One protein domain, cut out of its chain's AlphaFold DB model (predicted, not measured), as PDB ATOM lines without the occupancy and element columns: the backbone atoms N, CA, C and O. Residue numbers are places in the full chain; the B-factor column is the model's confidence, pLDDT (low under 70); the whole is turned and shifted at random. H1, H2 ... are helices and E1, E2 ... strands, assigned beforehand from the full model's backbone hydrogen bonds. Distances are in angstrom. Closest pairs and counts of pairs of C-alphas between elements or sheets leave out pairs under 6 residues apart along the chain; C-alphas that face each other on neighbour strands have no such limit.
ATOM      1  N   GLU A 796     -93.803  -0.508  -8.076       83.44
ATOM      2  CA  GLU A 796     -92.520  -0.201  -8.716       83.44
ATOM      3  C   GLU A 796     -91.637   0.713  -7.854       83.44
ATOM      4  O   GLU A 796     -90.411   0.607  -7.896       83.44
ATOM      5  N   ASN A 797     -92.228   1.659  -7.111       78.50
ATOM      6  CA  ASN A 797     -91.462   2.649  -6.349       78.50
ATOM      7  C   ASN A 797     -92.249   3.285  -5.187       78.50
ATOM      8  O   ASN A 797     -93.454   3.493  -5.295       78.50
ATOM      9  N   LEU A 798     -91.536   3.704  -4.134       81.81
ATOM     10  CA  LEU A 798     -92.026   4.522  -3.021       81.81
ATOM     11  C   LEU A 798     -91.164   5.783  -2.893       81.81
ATOM     12  O   LEU A 798     -89.960   5.727  -2.633       81.81
ATOM     13  N   LEU A 799     -91.799   6.940  -3.020       80.25
ATOM     14  CA  LEU A 799     -91.196   8.252  -2.848       80.25
ATOM     15  C   LEU A 799     -91.707   8.907  -1.569       80.25
ATOM     16  O   LEU A 799     -92.905   8.975  -1.314       80.25
ATOM     17  N   ILE A 800     -90.770   9.451  -0.807       78.50
ATOM     18  CA  ILE A 800     -91.010  10.188   0.431       78.50
ATOM     19  C   ILE A 800     -90.798  11.668   0.130       78.50
ATOM     20  O   ILE A 800     -89.765  12.017  -0.444       78.50
ATOM     21  N   ASN A 801     -91.760  12.529   0.473       75.50
ATOM     22  CA  ASN A 801     -91.696  13.979   0.243       75.50
ATOM     23  C   ASN A 801     -91.217  14.338  -1.181       75.50
ATOM     24  O   ASN A 801     -90.284  15.120  -1.353       75.50
ATOM     25  N   GLU A 802     -91.799  13.712  -2.208       73.75
ATOM     26  CA  GLU A 802     -91.406  13.894  -3.620       73.75
ATOM     27  C   GLU A 802     -89.939  13.529  -3.949       73.75
ATOM     28  O   GLU A 802     -89.327  14.087  -4.863       73.75
ATOM     29  N   GLY A 803     -89.371  12.551  -3.235       67.00
ATOM     30  CA  GLY A 803     -88.035  12.003  -3.497       67.00
ATOM     31  C   GLY A 803     -86.911  12.651  -2.688       67.00
ATOM     32  O   GLY A 803     -85.737  12.483  -3.027       67.00
ATOM     33  N   GLN A 804     -87.245  13.381  -1.624       67.25
ATOM     34  CA  GLN A 804     -86.256  13.825  -0.650       67.25
ATOM     35  C   GLN A 804     -85.813  12.653   0.233       67.25
ATOM     36  O   GLN A 804     -86.546  11.685   0.447       67.25
ATOM     37  N   ALA A 805     -84.583  12.728   0.744       62.09
ATOM     38  CA  ALA A 805     -84.172  11.827   1.809       62.09
ATOM     39  C   ALA A 805     -85.097  12.067   3.019       62.09
ATOM     40  O   ALA A 805     -85.536  13.192   3.250       62.09
ATOM     41  N   GLN A 806     -85.466  11.004   3.720       62.91
ATOM     42  CA  GLN A 806     -86.411  11.046   4.834       62.91
ATOM     43  C   GLN A 806     -85.811  11.869   5.974       62.91
ATOM     44  O   GLN A 806     -84.653  11.644   6.305       62.91
ATOM     45  N   ARG A 807     -86.537  12.858   6.504       71.94
ATOM     46  CA  ARG A 807     -86.062  13.813   7.526       71.94
ATOM     47  C   ARG A 807     -87.203  14.193   8.450       71.94
ATOM     48  O   ARG A 807     -88.344  14.003   8.049       71.94
ATOM     49  N   SER A 808     -86.865  14.787   9.595       77.44
ATOM     50  CA  SER A 808     -87.652  15.512  10.621       77.44
ATOM     51  C   SER A 808     -89.178  15.703  10.451       77.44
ATOM     52  O   SER A 808     -89.924  15.641  11.432       77.44
ATOM     53  N   MET A 809     -89.679  15.892   9.229       76.06
ATOM     54  CA  MET A 809     -91.097  15.941   8.872       76.06
ATOM     55  C   MET A 809     -91.444  15.032   7.688       76.06
ATOM     56  O   MET A 809     -90.793  15.067   6.639       76.06
ATOM     57  N   LEU A 810     -92.572  14.326   7.800       78.88
ATOM     58  CA  LEU A 810     -93.182  13.599   6.689       78.88
ATOM     59  C   LEU A 810     -94.433  14.339   6.195       78.88
ATOM     60  O   LEU A 810     -95.367  14.584   6.959       78.88
ATOM     61  N   ARG A 811     -94.421  14.729   4.918       77.56
ATOM     62  CA  ARG A 811     -95.445  15.547   4.253       77.56
ATOM     63  C   ARG A 811     -96.192  14.766   3.179       77.56
ATOM     64  O   ARG A 811     -97.412  14.852   3.142       77.56
ATOM     65  N   THR A 812     -95.503  13.998   2.335       81.88
ATOM     66  CA  THR A 812     -96.153  13.157   1.316       81.88
ATOM     67  C   THR A 812     -95.520  11.774   1.215       81.88
ATOM     68  O   THR A 812     -94.309  11.616   1.375       81.88
ATOM     69  N   LEU A 813     -96.350  10.775   0.912       86.56
ATOM     70  CA  LEU A 813     -95.926   9.438   0.495       86.56
ATOM     71  C   LEU A 813     -96.516   9.141  -0.878       86.56
ATOM     72  O   LEU A 813     -97.723   9.236  -1.065       86.56
ATOM     73  N   SER A 814     -95.667   8.792  -1.836       88.19
ATOM     74  CA  SER A 814     -96.048   8.605  -3.233       88.19
ATOM     75  C   SER A 814     -95.630   7.215  -3.714       88.19
ATOM     76  O   SER A 814     -94.439   6.931  -3.787       88.19
ATOM     77  N   VAL A 815     -96.587   6.356  -4.060       89.94
ATOM     78  CA  VAL A 815     -96.362   4.975  -4.519       89.94
ATOM     79  C   VAL A 815     -96.637   4.897  -6.016       89.94
ATOM     80  O   VAL A 815     -97.706   5.309  -6.459       89.94
ATOM     81  N   THR A 816     -95.681   4.399  -6.798       89.50
ATOM     82  CA  THR A 816     -95.842   4.165  -8.240       89.50
ATOM     83  C   THR A 816     -96.040   2.674  -8.500       89.50
ATOM     84  O   THR A 816     -95.274   1.861  -7.986       89.50
ATOM     85  N   PHE A 817     -97.051   2.338  -9.299       91.31
ATOM     86  CA  PHE A 817     -97.340   0.978  -9.763       91.31
ATOM     87  C   PHE A 817     -96.806   0.771 -11.185       91.31
ATOM     88  O   PHE A 817     -96.697   1.727 -11.953       91.31
ATOM     89  N   ASP A 818     -96.514  -0.474 -11.550       88.62
ATOM     90  CA  ASP A 818     -96.004  -0.839 -12.881       88.62
ATOM     91  C   ASP A 818     -97.050  -0.721 -14.008       88.62
ATOM     92  O   ASP A 818     -96.710  -0.720 -15.197       88.62
ATOM     93  N   GLN A 819     -98.330  -0.595 -13.651       90.75
ATOM     94  CA  GLN A 819     -99.438  -0.469 -14.590       90.75
ATOM     95  C   GLN A 819    -100.636   0.316 -14.009       90.75
ATOM     96  O   GLN A 819    -100.674   0.608 -12.813       90.75
ATOM     97  N   PRO A 820    -101.637   0.696 -14.835       92.12
ATOM     98  CA  PRO A 820    -102.791   1.462 -14.367       92.12
ATOM     99  C   PRO A 820    -103.683   0.692 -13.378       92.12
ATOM    100  O   PRO A 820    -104.148  -0.409 -13.681       92.12
ATOM    101  N   MET A 821    -104.021   1.343 -12.261       94.94
ATOM    102  CA  MET A 821    -104.821   0.787 -11.160       94.94
ATOM    103  C   MET A 821    -106.240   1.373 -11.060       94.94
ATOM    104  O   MET A 821    -106.528   2.452 -11.582       94.94
ATOM    105  N   ASN A 822    -107.123   0.700 -10.314       94.88
ATOM    106  CA  ASN A 822    -108.491   1.130  -9.989       94.88
ATOM    107  C   ASN A 822    -108.587   2.217  -8.894       94.88
ATOM    108  O   ASN A 822    -109.679   2.493  -8.395       94.88
ATOM    109  N   LEU A 823    -107.474   2.853  -8.523       95.06
ATOM    110  CA  LEU A 823    -107.379   3.750  -7.365       95.06
ATOM    111  C   LEU A 823    -108.244   5.013  -7.496       95.06
ATOM    112  O   LEU A 823    -108.841   5.435  -6.513       95.06
ATOM    113  N   ASP A 824    -108.409   5.566  -8.704       93.25
ATOM    114  CA  ASP A 824    -109.349   6.675  -8.947       93.25
ATOM    115  C   ASP A 824    -110.790   6.325  -8.556       93.25
ATOM    116  O   ASP A 824    -111.529   7.170  -8.048       93.25
ATOM    117  N   ALA A 825    -111.206   5.079  -8.808       92.44
ATOM    118  CA  ALA A 825    -112.547   4.619  -8.477       92.44
ATOM    119  C   ALA A 825    -112.718   4.489  -6.959       92.44
ATOM    120  O   ALA A 825    -113.703   5.000  -6.430       92.44
ATOM    121  N   LEU A 826    -111.723   3.909  -6.274       94.06
ATOM    122  CA  LEU A 826    -111.704   3.775  -4.813       94.06
ATOM    123  C   LEU A 826    -111.672   5.145  -4.104       94.06
ATOM    124  O   LEU A 826    -112.262   5.327  -3.040       94.06
ATOM    125  N   ILE A 827    -110.997   6.145  -4.686       94.19
ATOM    126  CA  ILE A 827    -111.009   7.524  -4.169       94.19
ATOM    127  C   ILE A 827    -112.400   8.147  -4.347       94.19
ATOM    128  O   ILE A 827    -112.926   8.774  -3.427       94.19
ATOM    129  N   ALA A 828    -113.016   7.973  -5.521       91.94
ATOM    130  CA  ALA A 828    -114.306   8.577  -5.847       91.94
ATOM    131  C   ALA A 828    -115.489   7.976  -5.067       91.94
ATOM    132  O   ALA A 828    -116.431   8.704  -4.744       91.94
ATOM    133  N   ASP A 829    -115.468   6.670  -4.785       90.00
ATOM    134  CA  ASP A 829    -116.503   5.988  -3.993       90.00
ATOM    135  C   ASP A 829    -116.242   6.025  -2.479       90.00
ATOM    136  O   ASP A 829    -117.146   5.761  -1.683       90.00
ATOM    137  N   GLY A 830    -115.036   6.439  -2.091       87.50
ATOM    138  CA  GLY A 830    -114.629   6.652  -0.716       87.50
ATOM    139  C   GLY A 830    -114.161   5.402   0.029       87.50
ATOM    140  O   GLY A 830    -114.115   5.429   1.259       87.50
ATOM    141  N   THR A 831    -113.825   4.329  -0.686       91.50
ATOM    142  CA  THR A 831    -113.280   3.082  -0.123       91.50
ATOM    143  C   THR A 831    -111.749   3.033  -0.114       91.50
ATOM    144  O   THR A 831    -111.160   2.107   0.451       91.50
ATOM    145  N   ILE A 832    -111.068   4.036  -0.683       92.50
ATOM    146  CA  ILE A 832    -109.599   4.110  -0.684       92.50
ATOM    147  C   ILE A 832    -109.017   4.089   0.735       92.50
ATOM    148  O   ILE A 832    -108.028   3.398   0.969       92.50
ATOM    149  N   ALA A 833    -109.673   4.748   1.695       85.75
ATOM    150  CA  ALA A 833    -109.245   4.754   3.089       85.75
ATOM    151  C   ALA A 833    -109.329   3.369   3.752       85.75
ATOM    152  O   ALA A 833    -108.659   3.150   4.754       85.75
ATOM    153  N   ASP A 834    -110.119   2.436   3.210       86.38
ATOM    154  CA  ASP A 834    -110.175   1.033   3.644       86.38
ATOM    155  C   ASP A 834    -109.218   0.124   2.872       86.38
ATOM    156  O   ASP A 834    -108.908  -0.969   3.338       86.38
ATOM    157  N   SER A 835    -108.718   0.590   1.729       91.12
ATOM    158  CA  SER A 835    -107.846  -0.175   0.836       91.12
ATOM    159  C   SER A 835    -106.360   0.103   1.067       91.12
ATOM    160  O   SER A 835    -105.528  -0.741   0.749       91.12
ATOM    161  N   VAL A 836    -106.013   1.272   1.613       92.06
ATOM    162  CA  VAL A 836    -104.633   1.662   1.937       92.06
ATOM    163  C   VAL A 836    -104.576   2.139   3.382       92.06
ATOM    164  O   VAL A 836    -105.272   3.085   3.754       92.06
ATOM    165  N   LYS A 837    -103.750   1.489   4.203       88.19
ATOM    166  CA  LYS A 837    -103.625   1.772   5.641       88.19
ATOM    167  C   LYS A 837    -102.175   2.093   6.004       88.19
ATOM    168  O   LYS A 837    -101.255   1.519   5.434       88.19
ATOM    169  N   LEU A 838    -101.985   3.002   6.961       86.19
ATOM    170  CA  LEU A 838    -100.684   3.356   7.535       86.19
ATOM    171  C   LEU A 838    -100.666   2.934   9.009       86.19
ATOM    172  O   LEU A 838    -101.570   3.311   9.763       86.19
ATOM    173  N   TYR A 839     -99.645   2.181   9.404       84.00
ATOM    174  CA  TYR A 839     -99.462   1.667  10.761       84.00
ATOM    175  C   TYR A 839     -98.191   2.227  11.382       84.00
ATOM    176  O   TYR A 839     -97.192   2.403  10.685       84.00
ATOM    177  N   ASP A 840     -98.233   2.483  12.688       82.06
ATOM    178  CA  ASP A 840     -97.030   2.629  13.508       82.06
ATOM    179  C   ASP A 840     -96.520   1.224  13.843       82.06
ATOM    180  O   ASP A 840     -97.283   0.400  14.352       82.06
ATOM    181  N   LYS A 841     -95.241   0.935  13.578       82.25
ATOM    182  CA  LYS A 841     -94.650  -0.382  13.869       82.25
ATOM    183  C   LYS A 841     -94.673  -0.707  15.372       82.25
ATOM    184  O   LYS A 841     -94.635  -1.879  15.739       82.25
ATOM    185  N   ASN A 842     -94.799   0.297  16.246       78.81
ATOM    186  CA  ASN A 842     -94.954   0.100  17.691       78.81
ATOM    187  C   ASN A 842     -96.404  -0.183  18.127       78.81
ATOM    188  O   ASN A 842     -96.621  -0.599  19.265       78.81
ATOM    189  N   ASP A 843     -97.392   0.037  17.254       77.38
ATOM    190  CA  ASP A 843     -98.811  -0.241  17.503       77.38
ATOM    191  C   ASP A 843     -99.492  -0.798  16.240       77.38
ATOM    192  O   ASP A 843    -100.361  -0.193  15.611       77.38
ATOM    193  N   MET A 844     -99.076  -2.007  15.872       76.69
ATOM    194  CA  MET A 844     -99.516  -2.700  14.656       76.69
ATOM    195  C   MET A 844    -100.986  -3.147  14.699       76.69
ATOM    196  O   MET A 844    -101.545  -3.540  13.676       76.69
ATOM    197  N   ALA A 845    -101.623  -3.100  15.872       70.19
ATOM    198  CA  ALA A 845    -103.027  -3.461  16.052       70.19
ATOM    199  C   ALA A 845    -103.982  -2.326  15.646       70.19
ATOM    200  O   ALA A 845    -105.158  -2.578  15.360       70.19
ATOM    201  N   THR A 846    -103.490  -1.086  15.594       71.25
ATOM    202  CA  THR A 846    -104.307   0.105  15.367       71.25
ATOM    203  C   THR A 846    -103.764   0.897  14.180       71.25
ATOM    204  O   THR A 846    -102.728   1.548  14.262       71.25
ATOM    205  N   PHE A 847    -104.475   0.878  13.047       71.62
ATOM    206  CA  PHE A 847    -104.129   1.756  11.924       71.62
ATOM    207  C   PHE A 847    -104.381   3.218  12.302       71.62
ATOM    208  O   PHE A 847    -105.304   3.521  13.062       71.62
ATOM    209  N   LEU A 848    -103.610   4.142  11.730       71.12
ATOM    210  CA  LEU A 848    -103.773   5.573  11.983       71.12
ATOM    211  C   LEU A 848    -105.075   6.076  11.316       71.12
ATOM    212  O   LEU A 848    -105.134   6.167  10.088       71.12
ATOM    213  N   PRO A 849    -106.136   6.432  12.073       60.16
ATOM    214  CA  PRO A 849    -107.498   6.560  11.536       60.16
ATOM    215  C   PRO A 849    -107.773   7.866  10.768       60.16
ATOM    216  O   PRO A 849    -108.903   8.115  10.356       60.16
ATOM    217  N   TRP A 850    -106.761   8.714  10.581       66.69
ATOM    218  CA  TRP A 850    -106.906  10.100  10.113       66.69
ATOM    219  C   TRP A 850    -106.550  10.307   8.632       66.69
ATOM    220  O   TRP A 850    -106.486  11.440   8.154       66.69
ATOM    221  N   LEU A 851    -106.322   9.215   7.896       74.69
ATOM    222  CA  LEU A 851    -106.036   9.203   6.461       74.69
ATOM    223  C   LEU A 851    -107.352   8.983   5.687       74.69
ATOM    224  O   LEU A 851    -107.654   7.885   5.229       74.69
ATOM    225  N   ASP A 852    -108.188  10.024   5.625       78.56
ATOM    226  CA  ASP A 852    -109.469   9.973   4.913       78.56
ATOM    227  C   ASP A 852    -109.310  10.084   3.383       78.56
ATOM    228  O   ASP A 852    -108.233  10.364   2.851       78.56
ATOM    229  N   ASN A 853    -110.409   9.888   2.655       83.19
ATOM    230  CA  ASN A 853    -110.408   9.862   1.190       83.19
ATOM    231  C   ASN A 853    -109.886  11.155   0.540       83.19
ATOM    232  O   ASN A 853    -109.371  11.100  -0.574       83.19
ATOM    233  N   ALA A 854    -109.998  12.311   1.206       84.62
ATOM    234  CA  ALA A 854    -109.541  13.589   0.659       84.62
ATOM    235  C   ALA A 854    -108.010  13.730   0.676       84.62
ATOM    236  O   ALA A 854    -107.473  14.653   0.064       84.62
ATOM    237  N   ARG A 855    -107.309  12.821   1.366       86.38
ATOM    238  CA  ARG A 855    -105.846  12.790   1.490       86.38
ATOM    239  C   ARG A 855    -105.165  11.987   0.390       86.38
ATOM    240  O   ARG A 855    -103.942  12.037   0.289       86.38
ATOM    241  N   PHE A 856    -105.932  11.260  -0.420       91.69
ATOM    242  CA  PHE A 856    -105.417  10.466  -1.526       91.69
ATOM    243  C   PHE A 856    -105.637  11.179  -2.857       91.69
ATOM    244  O   PHE A 856    -106.729  11.660  -3.159       91.69
ATOM    245  N   ALA A 857    -104.604  11.184  -3.689       93.88
ATOM    246  CA  ALA A 857    -104.690  11.591  -5.081       93.88
ATOM    247  C   ALA A 857    -103.988  10.546  -5.942       93.88
ATOM    248  O   ALA A 857    -102.861  10.163  -5.647       93.88
ATOM    249  N   TYR A 858    -104.633  10.091  -7.010       95.81
ATOM    250  CA  TYR A 858    -104.017   9.196  -7.982       95.81
ATOM    251  C   TYR A 858    -103.832   9.934  -9.310       95.81
ATOM    252  O   TYR A 858    -104.726  10.642  -9.768       95.81
ATOM    253  N   ASP A 859    -102.647   9.808  -9.907       94.25
ATOM    254  CA  ASP A 859    -102.349  10.295 -11.252       94.25
ATOM    255  C   ASP A 859    -102.256   9.107 -12.223       94.25
ATOM    256  O   ASP A 859    -101.227   8.422 -12.276       94.25
ATOM    257  N   PRO A 860    -103.289   8.878 -13.058       89.06
ATOM    258  CA  PRO A 860    -103.311   7.775 -14.018       89.06
ATOM    259  C   PRO A 860    -102.241   7.856 -15.103       89.06
ATOM    260  O   PRO A 860    -102.023   6.872 -15.803       89.06
ATOM    261  N   SER A 861    -101.614   9.019 -15.306       90.38
ATOM    262  CA  SER A 861    -100.575   9.189 -16.324       90.38
ATOM    263  C   SER A 861     -99.191   8.749 -15.848       90.38
ATOM    264  O   SER A 861     -98.352   8.395 -16.677       90.38
ATOM    265  N   SER A 862     -98.972   8.742 -14.531       91.06
ATOM    266  CA  SER A 862     -97.722   8.331 -13.883       91.06
ATOM    267  C   SER A 862     -97.879   7.120 -12.954       91.06
ATOM    268  O   SER A 862     -96.917   6.744 -12.287       91.06
ATOM    269  N   TYR A 863     -99.082   6.533 -12.903       94.25
ATOM    270  CA  TYR A 863     -99.474   5.414 -12.031       94.25
ATOM    271  C   TYR A 863     -99.130   5.662 -10.565       94.25
ATOM    272  O   TYR A 863     -98.785   4.741  -9.828       94.25
ATOM    273  N   ARG A 864     -99.183   6.930 -10.146       93.94
ATOM    274  CA  ARG A 864     -98.716   7.364  -8.836       93.94
ATOM    275  C   ARG A 864     -99.889   7.673  -7.923       93.94
ATOM    276  O   ARG A 864    -100.676   8.569  -8.214       93.94
ATOM    277  N   LEU A 865     -99.965   6.955  -6.810       94.94
ATOM    278  CA  LEU A 865    -100.816   7.284  -5.676       94.94
ATOM    279  C   LEU A 865    -100.035   8.159  -4.704       94.94
ATOM    280  O   LEU A 865     -99.003   7.732  -4.200       94.94
ATOM    281  N   THR A 866    -100.539   9.345  -4.402       91.81
ATOM    282  CA  THR A 866     -99.981  10.264  -3.412       91.81
ATOM    283  C   THR A 866    -100.903  10.347  -2.202       91.81
ATOM    284  O   THR A 866    -102.103  10.584  -2.333       91.81
ATOM    285  N   MET A 867    -100.318  10.171  -1.022       89.75
ATOM    286  CA  MET A 867    -100.915  10.359   0.293       89.75
ATOM    287  C   MET A 867    -100.381  11.657   0.899       89.75
ATOM    288  O   MET A 867     -99.171  11.808   1.082       89.75
ATOM    289  N   ASP A 868    -101.277  12.587   1.217       85.06
ATOM    290  CA  ASP A 868    -100.956  13.842   1.901       85.06
ATOM    291  C   ASP A 868    -100.973  13.651   3.422       85.06
ATOM    292  O   ASP A 868    -102.011  13.344   4.008       85.06
ATOM    293  N   LEU A 869     -99.849  13.909   4.090       80.50
ATOM    294  CA  LEU A 869     -99.664  13.779   5.538       80.50
ATOM    295  C   LEU A 869     -99.508  15.131   6.268       80.50
ATOM    296  O   LEU A 869     -99.164  15.157   7.446       80.50
ATOM    297  N   THR A 870     -99.763  16.257   5.596       71.44
ATOM    298  CA  THR A 870     -99.477  17.612   6.114       71.44
ATOM    299  C   THR A 870    -100.499  18.184   7.107       71.44
ATOM    300  O   THR A 870    -100.165  19.114   7.833       71.44
ATOM    301  N   ILE A 871    -101.719  17.644   7.179       59.88
ATOM    302  CA  ILE A 871    -102.827  18.194   7.990       59.88
ATOM    303  C   ILE A 871    -103.030  17.416   9.309       59.88
ATOM    304  O   ILE A 871    -102.835  16.196   9.352       59.88
ATOM    305  N   ASP A 872    -103.428  18.151  10.354       55.34
ATOM    306  CA  ASP A 872    -103.610  17.790  11.767       55.34
ATOM    307  C   ASP A 872    -104.468  16.536  11.995       55.34
ATOM    308  O   ASP A 872    -105.686  16.532  11.848       55.34
ATOM    309  N   GLY A 873    -103.829  15.439  12.403       52.78
ATOM    310  CA  GLY A 873    -104.570  14.228  12.755       52.78
ATOM    311  C   GLY A 873    -103.722  13.040  13.173       52.78
ATOM    312  O   GLY A 873    -104.176  12.257  13.989       52.78
ATOM    313  N   PHE A 874    -102.471  12.909  12.725       56.03
ATOM    314  CA  PHE A 874    -101.670  11.691  12.938       56.03
ATOM    315  C   PHE A 874    -101.075  11.488  14.353       56.03
ATOM    316  O   PHE A 874     -99.950  11.022  14.499       56.03
ATOM    317  N   GLY A 875    -101.848  11.789  15.402       54.03
ATOM    318  CA  GLY A 875    -101.740  11.088  16.685       54.03
ATOM    319  C   GLY A 875    -100.550  11.410  17.595       54.03
ATOM    320  O   GLY A 875    -100.162  10.538  18.363       54.03
ATOM    321  N   GLY A 876    -100.000  12.632  17.585       53.28
ATOM    322  CA  GLY A 876     -98.816  12.960  18.400       53.28
ATOM    323  C   GLY A 876     -98.693  14.396  18.932       53.28
ATOM    324  O   GLY A 876     -97.606  14.958  18.891       53.28
ATOM    325  N   SER A 877     -99.766  14.966  19.491       49.75
ATOM    326  CA  SER A 877     -99.855  16.315  20.106       49.75
ATOM    327  C   SER A 877     -99.818  17.524  19.156       49.75
ATOM    328  O   SER A 877     -99.407  17.436  18.005       49.75
ATOM    329  N   GLU A 878    -100.381  18.627  19.657       43.53
ATOM    330  CA  GLU A 878    -100.856  19.785  18.899       43.53
ATOM    331  C   GLU A 878     -99.719  20.470  18.122       43.53
ATOM    332  O   GLU A 878     -98.777  20.974  18.728       43.53
ATOM    333  N   LEU A 879     -99.892  20.527  16.791       54.00
ATOM    334  CA  LEU A 879     -99.133  21.297  15.788       54.00
ATOM    335  C   LEU A 879     -98.043  20.535  14.983       54.00
ATOM    336  O   LEU A 879     -96.881  20.886  14.974       54.00
ATOM    337  N   THR A 880     -98.512  19.575  14.168       56.09
ATOM    338  CA  THR A 880     -97.988  19.122  12.846       56.09
ATOM    339  C   THR A 880     -97.012  17.919  12.747       56.09
ATOM    340  O   THR A 880     -95.956  17.857  13.370       56.09
ATOM    341  N   HIS A 881     -97.382  16.980  11.853       64.62
ATOM    342  CA  HIS A 881     -96.712  15.731  11.410       64.62
ATOM    343  C   HIS A 881     -96.883  14.456  12.267       64.62
ATOM    344  O   HIS A 881     -97.310  14.511  13.419       64.62
ATOM    345  N   LEU A 882     -96.613  13.286  11.648       76.25
ATOM    346  CA  LEU A 882     -96.574  11.968  12.310       76.25
ATOM    347  C   LEU A 882     -95.729  12.028  13.587       76.25
ATOM    348  O   LEU A 882     -94.752  12.784  13.661       76.25
ATOM    349  N   ALA A 883     -96.080  11.208  14.575       78.00
ATOM    350  CA  ALA A 883     -95.249  11.037  15.757       78.00
ATOM    351  C   ALA A 883     -93.840  10.536  15.385       78.00
ATOM    352  O   ALA A 883     -93.571  10.106  14.263       78.00
ATOM    353  N   ASP A 884     -92.904  10.674  16.319       81.25
ATOM    354  CA  ASP A 884     -91.592  10.058  16.149       81.25
ATOM    355  C   ASP A 884     -91.742   8.536  16.241       81.25
ATOM    356  O   ASP A 884     -92.242   8.034  17.247       81.25
ATOM    357  N   GLY A 885     -91.334   7.811  15.201       82.00
ATOM    358  CA  GLY A 885     -91.559   6.370  15.107       82.00
ATOM    359  C   GLY A 885     -91.250   5.788  13.731       82.00
ATOM    360  O   GLY A 885     -90.954   6.522  12.784       82.00
ATOM    361  N   ARG A 886     -91.321   4.456  13.637       83.62
ATOM    362  CA  ARG A 886     -91.249   3.694  12.382       83.62
ATOM    363  C   ARG A 886     -92.660   3.319  11.940       83.62
ATOM    364  O   ARG A 886     -93.514   3.039  12.774       83.62
ATOM    365  N   TYR A 887     -92.894   3.309  10.639       83.12
ATOM    366  CA  TYR A 887     -94.206   3.130  10.037       83.12
ATOM    367  C   TYR A 887     -94.151   2.127   8.885       83.12
ATOM    368  O   TYR A 887     -93.099   1.904   8.288       83.12
ATOM    369  N   GLU A 888     -95.299   1.563   8.532       84.19
ATOM    370  CA  GLU A 888     -95.473   0.736   7.335       84.19
ATOM    371  C   GLU A 888     -96.814   1.024   6.660       84.19
ATOM    372  O   GLU A 888     -97.790   1.422   7.304       84.19
ATOM    373  N   ILE A 889     -96.856   0.838   5.343       87.00
ATOM    374  CA  ILE A 889     -98.047   1.036   4.521       87.00
ATOM    375  C   ILE A 889     -98.549  -0.338   4.094       87.00
ATOM    376  O   ILE A 889     -97.766  -1.129   3.585       87.00
ATOM    377  N   ARG A 890     -99.843  -0.615   4.242       88.44
ATOM    378  CA  ARG A 890    -100.458  -1.857   3.757       88.44
ATOM    379  C   ARG A 890    -101.488  -1.576   2.673       88.44
ATOM    380  O   ARG A 890    -102.282  -0.639   2.794       88.44
ATOM    381  N   PHE A 891    -101.484  -2.411   1.641       91.62
ATOM    382  CA  PHE A 891    -102.365  -2.349   0.480       91.62
ATOM    383  C   PHE A 891    -103.247  -3.588   0.426       91.62
ATOM    384  O   PHE A 891    -102.750  -4.697   0.296       91.62
ATOM    385  N   ASN A 892    -104.562  -3.408   0.475       91.50
ATOM    386  CA  ASN A 892    -105.499  -4.517   0.397       91.50
ATOM    387  C   ASN A 892    -105.506  -5.102  -1.027       91.50
ATOM    388  O   ASN A 892    -106.035  -4.477  -1.956       91.50
ATOM    389  N   THR A 893    -104.938  -6.296  -1.205       89.38
ATOM    390  CA  THR A 893    -104.775  -6.931  -2.524       89.38
ATOM    391  C   THR A 893    -106.111  -7.412  -3.097       89.38
ATOM    392  O   THR A 893    -106.270  -7.544  -4.313       89.38
ATOM    393  N   GLU A 894    -107.138  -7.577  -2.258       88.25
ATOM    394  CA  GLU A 894    -108.498  -7.917  -2.683       88.25
ATOM    395  C   GLU A 894    -109.230  -6.758  -3.371       88.25
ATOM    396  O   GLU A 894    -110.003  -6.973  -4.322       88.25
ATOM    397  N   LEU A 895    -108.992  -5.534  -2.899       91.31
ATOM    398  CA  LEU A 895    -109.674  -4.322  -3.358       91.31
ATOM    399  C   LEU A 895    -108.887  -3.578  -4.440       91.31
ATOM    400  O   LEU A 895    -109.488  -3.030  -5.369       91.31
ATOM    401  N   ILE A 896    -107.557  -3.579  -4.351       93.81
ATOM    402  CA  ILE A 896    -106.677  -2.874  -5.284       93.81
ATOM    403  C   ILE A 896    -106.374  -3.769  -6.484       93.81
ATOM    404  O   ILE A 896    -105.821  -4.861  -6.360       93.81
ATOM    405  N   ARG A 897    -106.768  -3.303  -7.671       91.56
ATOM    406  CA  ARG A 897    -106.735  -4.075  -8.918       91.56
ATOM    407  C   ARG A 897    -106.251  -3.231 -10.084       91.56
ATOM    408  O   ARG A 897    -106.419  -2.012 -10.084       91.56
ATOM    409  N   ASP A 898    -105.715  -3.883 -11.108       91.94
ATOM    410  CA  ASP A 898    -105.522  -3.241 -12.405       91.94
ATOM    411  C   ASP A 898    -106.867  -3.038 -13.131       91.94
ATOM    412  O   ASP A 898    -107.940  -3.473 -12.694       91.94
ATOM    413  N   LEU A 899    -106.821  -2.382 -14.291       87.56
ATOM    414  CA  LEU A 899    -108.007  -2.182 -15.133       87.56
ATOM    415  C   LEU A 899    -108.517  -3.465 -15.821       87.56
ATOM    416  O   LEU A 899    -109.615  -3.449 -16.382       87.56
ATOM    417  N   ALA A 900    -107.749  -4.557 -15.804       85.56
ATOM    418  CA  ALA A 900    -108.162  -5.871 -16.297       85.56
ATOM    419  C   ALA A 900    -108.835  -6.729 -15.203       85.56
ATOM    420  O   ALA A 900    -109.421  -7.766 -15.518       85.56
ATOM    421  N   GLY A 901    -108.823  -6.269 -13.947       83.81
ATOM    422  CA  GLY A 901    -109.412  -6.930 -12.786       83.81
ATOM    423  C   GLY A 901    -108.443  -7.819 -11.998       83.81
ATOM    424  O   GLY A 901    -108.873  -8.438 -11.018       83.81
ATOM    425  N   ASN A 902    -107.164  -7.876 -12.381       86.12
ATOM    426  CA  ASN A 902    -106.139  -8.623 -11.657       86.12
ATOM    427  C   ASN A 902    -105.793  -7.898 -10.353       86.12
ATOM    428  O   ASN A 902    -105.665  -6.674 -10.329       86.12
ATOM    429  N   ARG A 903    -105.667  -8.658  -9.264       89.00
ATOM    430  CA  ARG A 903    -105.302  -8.158  -7.929       89.00
ATOM    431  C   ARG A 903    -103.857  -7.687  -7.884       89.00
ATOM    432  O   ARG A 903    -103.037  -8.288  -8.576       89.00
ATOM    433  N   LEU A 904    -103.564  -6.686  -7.050       87.94
ATOM    434  CA  LEU A 904    -102.190  -6.340  -6.671       87.94
ATOM    435  C   LEU A 904    -101.432  -7.605  -6.267       87.94
ATOM    436  O   LEU A 904    -101.960  -8.423  -5.517       87.94
ATOM    437  N   LEU A 905    -100.250  -7.779  -6.849       83.69
ATOM    438  CA  LEU A 905     -99.371  -8.897  -6.580       83.69
ATOM    439  C   LEU A 905     -98.952  -8.825  -5.115       83.69
ATOM    440  O   LEU A 905     -98.373  -7.825  -4.690       83.69
ATOM    441  N   ASP A 906     -99.267  -9.886  -4.386       77.56
ATOM    442  CA  ASP A 906     -98.847 -10.040  -3.006       77.56
ATOM    443  C   ASP A 906     -97.459 -10.674  -2.990       77.56
ATOM    444  O   ASP A 906     -97.282 -11.801  -3.453       77.56
ATOM    445  N   THR A 907     -96.451  -9.907  -2.583       70.38
ATOM    446  CA  THR A 907     -95.047 -10.352  -2.564       70.38
ATOM    447  C   THR A 907     -94.385 -10.111  -1.218       70.38
ATOM    448  O   THR A 907     -93.157 -10.052  -1.157       70.38
ATOM    449  N   ASP A 908     -95.156  -9.852  -0.167       65.31
ATOM    450  CA  ASP A 908     -94.599  -9.620   1.166       65.31
ATOM    451  C   ASP A 908     -94.443 -10.916   1.984       65.31
ATOM    452  O   ASP A 908     -93.968 -10.860   3.119       65.31
ATOM    453  N   GLY A 909     -94.780 -12.062   1.377       61.16
ATOM    454  CA  GLY A 909     -94.639 -13.390   1.972       61.16
ATOM    455  C   GLY A 909     -95.679 -13.672   3.053       61.16
ATOM    456  O   GLY A 909     -95.343 -14.324   4.034       61.16
ATOM    457  N   ARG A 910     -96.889 -13.102   2.940       67.19
ATOM    458  CA  ARG A 910     -98.025 -13.382   3.831       67.19
ATOM    459  C   ARG A 910     -99.297 -13.587   3.009       67.19
ATOM    460  O   ARG A 910     -99.679 -12.715   2.236       67.19
ATOM    461  N   GLU A 911    -100.029 -14.685   3.209       65.44
ATOM    462  CA  GLU A 911    -101.345 -14.889   2.566       65.44
ATOM    463  C   GLU A 911    -102.493 -14.210   3.356       65.44
ATOM    464  O   GLU A 911    -103.563 -14.776   3.586       65.44
ATOM    465  N   ASP A 912    -102.288 -12.967   3.808       73.75
ATOM    466  CA  ASP A 912    -103.263 -12.227   4.629       73.75
ATOM    467  C   ASP A 912    -104.187 -11.297   3.810       73.75
ATOM    468  O   ASP A 912    -105.113 -10.676   4.351       73.75
ATOM    469  N   GLY A 913    -103.980 -11.235   2.490       80.69
ATOM    470  CA  GLY A 913    -104.717 -10.366   1.574       80.69
ATOM    471  C   GLY A 913    -104.269  -8.901   1.624       80.69
ATOM    472  O   GLY A 913    -105.006  -8.015   1.159       80.69
ATOM    473  N   TRP A 914    -103.093  -8.628   2.192       85.38
ATOM    474  CA  TRP A 914    -102.496  -7.308   2.307       85.38
ATOM    475  C   TRP A 914    -101.027  -7.312   1.898       85.38
ATOM    476  O   TRP A 914    -100.184  -7.835   2.596       85.38
ATOM    477  N   PHE A 915    -100.697  -6.523   0.880       85.06
ATOM    478  CA  PHE A 915     -99.311  -6.255   0.532       85.06
ATOM    479  C   PHE A 915     -98.731  -5.165   1.446       85.06
ATOM    480  O   PHE A 915     -99.177  -4.008   1.413       85.06
ATOM    481  N   THR A 916     -97.727  -5.510   2.247       84.19
ATOM    482  CA  THR A 916     -97.035  -4.607   3.176       84.19
ATOM    483  C   THR A 916     -95.792  -3.972   2.546       84.19
ATOM    484  O   THR A 916     -94.937  -4.632   1.965       84.19
ATOM    485  N   LEU A 917     -95.659  -2.655   2.704       79.75
ATOM    486  CA  LEU A 917     -94.575  -1.839   2.171       79.75
ATOM    487  C   LEU A 917     -93.952  -0.982   3.281       79.75
ATOM    488  O   LEU A 917     -94.549  -0.005   3.741       79.75
ATOM    489  N   ASP A 918     -92.718  -1.304   3.674       68.00
ATOM    490  CA  ASP A 918     -91.999  -0.632   4.772       68.00
ATOM    491  C   ASP A 918     -90.649  -0.001   4.369       68.00
ATOM    492  O   ASP A 918     -89.953   0.574   5.207       68.00
ATOM    493  N   ARG A 919     -90.338  -0.030   3.061       65.12
ATOM    494  CA  ARG A 919     -89.110   0.456   2.393       65.12
ATOM    495  C   ARG A 919     -87.878  -0.459   2.493       65.12
ATOM    496  O   ARG A 919     -86.857  -0.134   1.888       65.12
ATOM    497  N   SER A 920     -87.968  -1.635   3.110       51.19
ATOM    498  CA  SER A 920     -86.860  -2.604   3.093       51.19
ATOM    499  C   SER A 920     -86.623  -3.254   1.716       51.19
ATOM    500  O   SER A 920     -85.499  -3.683   1.433       51.19
ATOM    501  N   VAL A 921     -87.616  -3.255   0.812       48.31
ATOM    502  CA  VAL A 921     -87.490  -3.841  -0.532       48.31
ATOM    503  C   VAL A 921     -88.294  -3.063  -1.576       48.31
ATOM    504  O   VAL A 921     -89.515  -2.985  -1.516       48.31
ATOM    505  N   ILE A 922     -87.604  -2.534  -2.590       45.16
ATOM    506  CA  ILE A 922     -88.189  -2.221  -3.900       45.16
ATOM    507  C   ILE A 922     -87.208  -2.744  -4.949       45.16
ATOM    508  O   ILE A 922     -86.038  -2.362  -4.947       45.16
ATOM    509  N   ASN A 923     -87.661  -3.641  -5.828       42.31
ATOM    510  CA  ASN A 923     -86.842  -4.297  -6.859       42.31
ATOM    511  C   ASN A 923     -85.626  -5.094  -6.334       42.31
ATOM    512  O   ASN A 923     -84.572  -5.114  -6.972       42.31
ATOM    513  N   GLY A 924     -85.747  -5.761  -5.180       42.53
ATOM    514  CA  GLY A 924     -84.771  -6.771  -4.738       42.53
ATOM    515  C   GLY A 924     -83.384  -6.250  -4.328       42.53
ATOM    516  O   GLY A 924     -82.455  -7.044  -4.194       42.53
ATOM    517  N   LEU A 925     -83.211  -4.941  -4.115       33.81
ATOM    518  CA  LEU A 925     -82.004  -4.387  -3.493       33.81
ATOM    519  C   LEU A 925     -82.305  -4.029  -2.037       33.81
ATOM    520  O   LEU A 925     -82.827  -2.953  -1.753       33.81
ATOM    521  N   ALA A 926     -81.958  -4.939  -1.127       39.50
ATOM    522  CA  ALA A 926     -82.008  -4.691   0.306       39.50
ATOM    523  C   ALA A 926     -81.099  -3.504   0.663       39.50
ATOM    524  O   ALA A 926     -79.884  -3.553   0.456       39.50
ATOM    525  N   ASN A 927     -81.680  -2.449   1.228       44.72
ATOM    526  CA  ASN A 927     -80.928  -1.500   2.034       44.72
ATOM    527  C   ASN A 927     -81.560  -1.458   3.432       44.72
ATOM    528  O   ASN A 927     -82.434  -0.627   3.671       44.72
ATOM    529  N   PRO A 928     -81.139  -2.343   4.356       43.91
ATOM    530  CA  PRO A 928     -81.720  -2.458   5.698       43.91
ATOM    531  C   PRO A 928     -81.531  -1.203   6.571       43.91
ATOM    532  O   PRO A 928     -81.878  -1.211   7.744       43.91
ATOM    533  N   SER A 929     -80.966  -0.115   6.032       47.06
ATOM    534  CA  SER A 929     -80.705   1.121   6.764       47.06
ATOM    535  C   SER A 929     -81.791   2.196   6.638       47.06
ATOM    536  O   SER A 929     -81.553   3.297   7.126       47.06
ATOM    537  N   GLN A 930     -82.933   1.966   5.973       55.22
ATOM    538  CA  GLN A 930     -83.999   2.981   5.878       55.22
ATOM    539  C   GLN A 930     -85.412   2.378   5.882       55.22
ATOM    540  O   GLN A 930     -86.067   2.358   4.842       55.22
ATOM    541  N   ASP A 931     -85.912   1.957   7.048       69.19
ATOM    542  CA  ASP A 931     -87.364   1.836   7.252       69.19
ATOM    543  C   ASP A 931     -88.059   3.179   6.978       69.19
ATOM    544  O   ASP A 931     -87.482   4.258   7.175       69.19
ATOM    545  N   LEU A 932     -89.335   3.137   6.595       79.38
ATOM    546  CA  LEU A 932     -90.192   4.312   6.692       79.38
ATOM    547  C   LEU A 932     -90.305   4.735   8.173       79.38
ATOM    548  O   LEU A 932     -90.771   3.988   9.021       79.38
ATOM    549  N   PHE A 933     -89.864   5.944   8.499       81.12
ATOM    550  CA  PHE A 933     -89.815   6.516   9.846       81.12
ATOM    551  C   PHE A 933     -89.960   8.042   9.794       81.12
ATOM    552  O   PHE A 933     -89.735   8.695   8.771       81.12
ATOM    553  N   ARG A 934     -90.302   8.635  10.933       83.38
ATOM    554  CA  ARG A 934     -90.191  10.075  11.177       83.38
ATOM    555  C   ARG A 934     -89.424  10.254  12.480       83.38
ATOM    556  O   ARG A 934     -89.794   9.647  13.477       83.38
ATOM    557  N   TYR A 935     -88.385  11.091  12.478       85.56
ATOM    558  CA  TYR A 935     -87.694  11.478  13.707       85.56
ATOM    559  C   TYR A 935     -87.393  12.969  13.726       85.56
ATOM    560  O   TYR A 935     -86.593  13.452  12.930       85.56
TER     561      TYR A 935
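Overview. This is residues 796 to 935 of the 997 residues of the protein "Big_13 domain-containing protein" of Planctomycetes bacterium ADurb.Bin412 (UniProt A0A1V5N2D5). Little of it is regular structure: two four-stranded antiparallel sheets, E1-E2-E6-E5 and E4-E3-E7-E8, stand partly face to face, with H1 and H2 at one side and long loops around them. The 140 printed residues, 53 in named elements, run E1 E2 H1 H2 E3 E4 E5 E6 E7 E8, class mixed. The whole is compact, radius of gyration of the C-alphas 14.4 A, spans 43 by 34 by 30 A.

Arrangement. E2, residues 812 to 817, neighbours E1, 796 to 800 (N 799 and O 814, 2.7 A), and E6, 864 to 868 (N 815 and O 865, 2.8 A). E5, 856 to 859, neighbours E6 (N 866 and O 857, 2.8 A). H1, 823 to 829, is on this sheet; the closest C-alphas to E5 are Asp 824 and Tyr 858, 6.0 A. In the other, strongly twisted sheet, E7, 885 to 892, neighbours E3, 836 to 840 (N 890 and O 837, 2.8 A), and E8, 914 to 917 (N 917 and O 889, 2.7 A). E4, 843 to 847, forms a hairpin with E3 (N 843 and O 840, 2.9 A). H2, 832 to 835, only grazes this sheet and touches H1 only at the corner, C-alphas 826 and 832 being 4.6 A apart. In H1 every O i to N i+4 pair is within hydrogen-bond range; H2 is too short for one.

Along the chain. E1 begins at C-alpha 796 (-92.520, -0.201, -8.716); E7 spans 23.0 A; E8 ends at C-alpha 917 (-94.575, -1.839, 2.171).

Size, cuts and confidence. The printed part has no cut. Links E1 to E2, E6 to E7 and E7 to E8 are long. In 35 residues, among them 871 to 881 and 918 to 931, pLDDT is under 70.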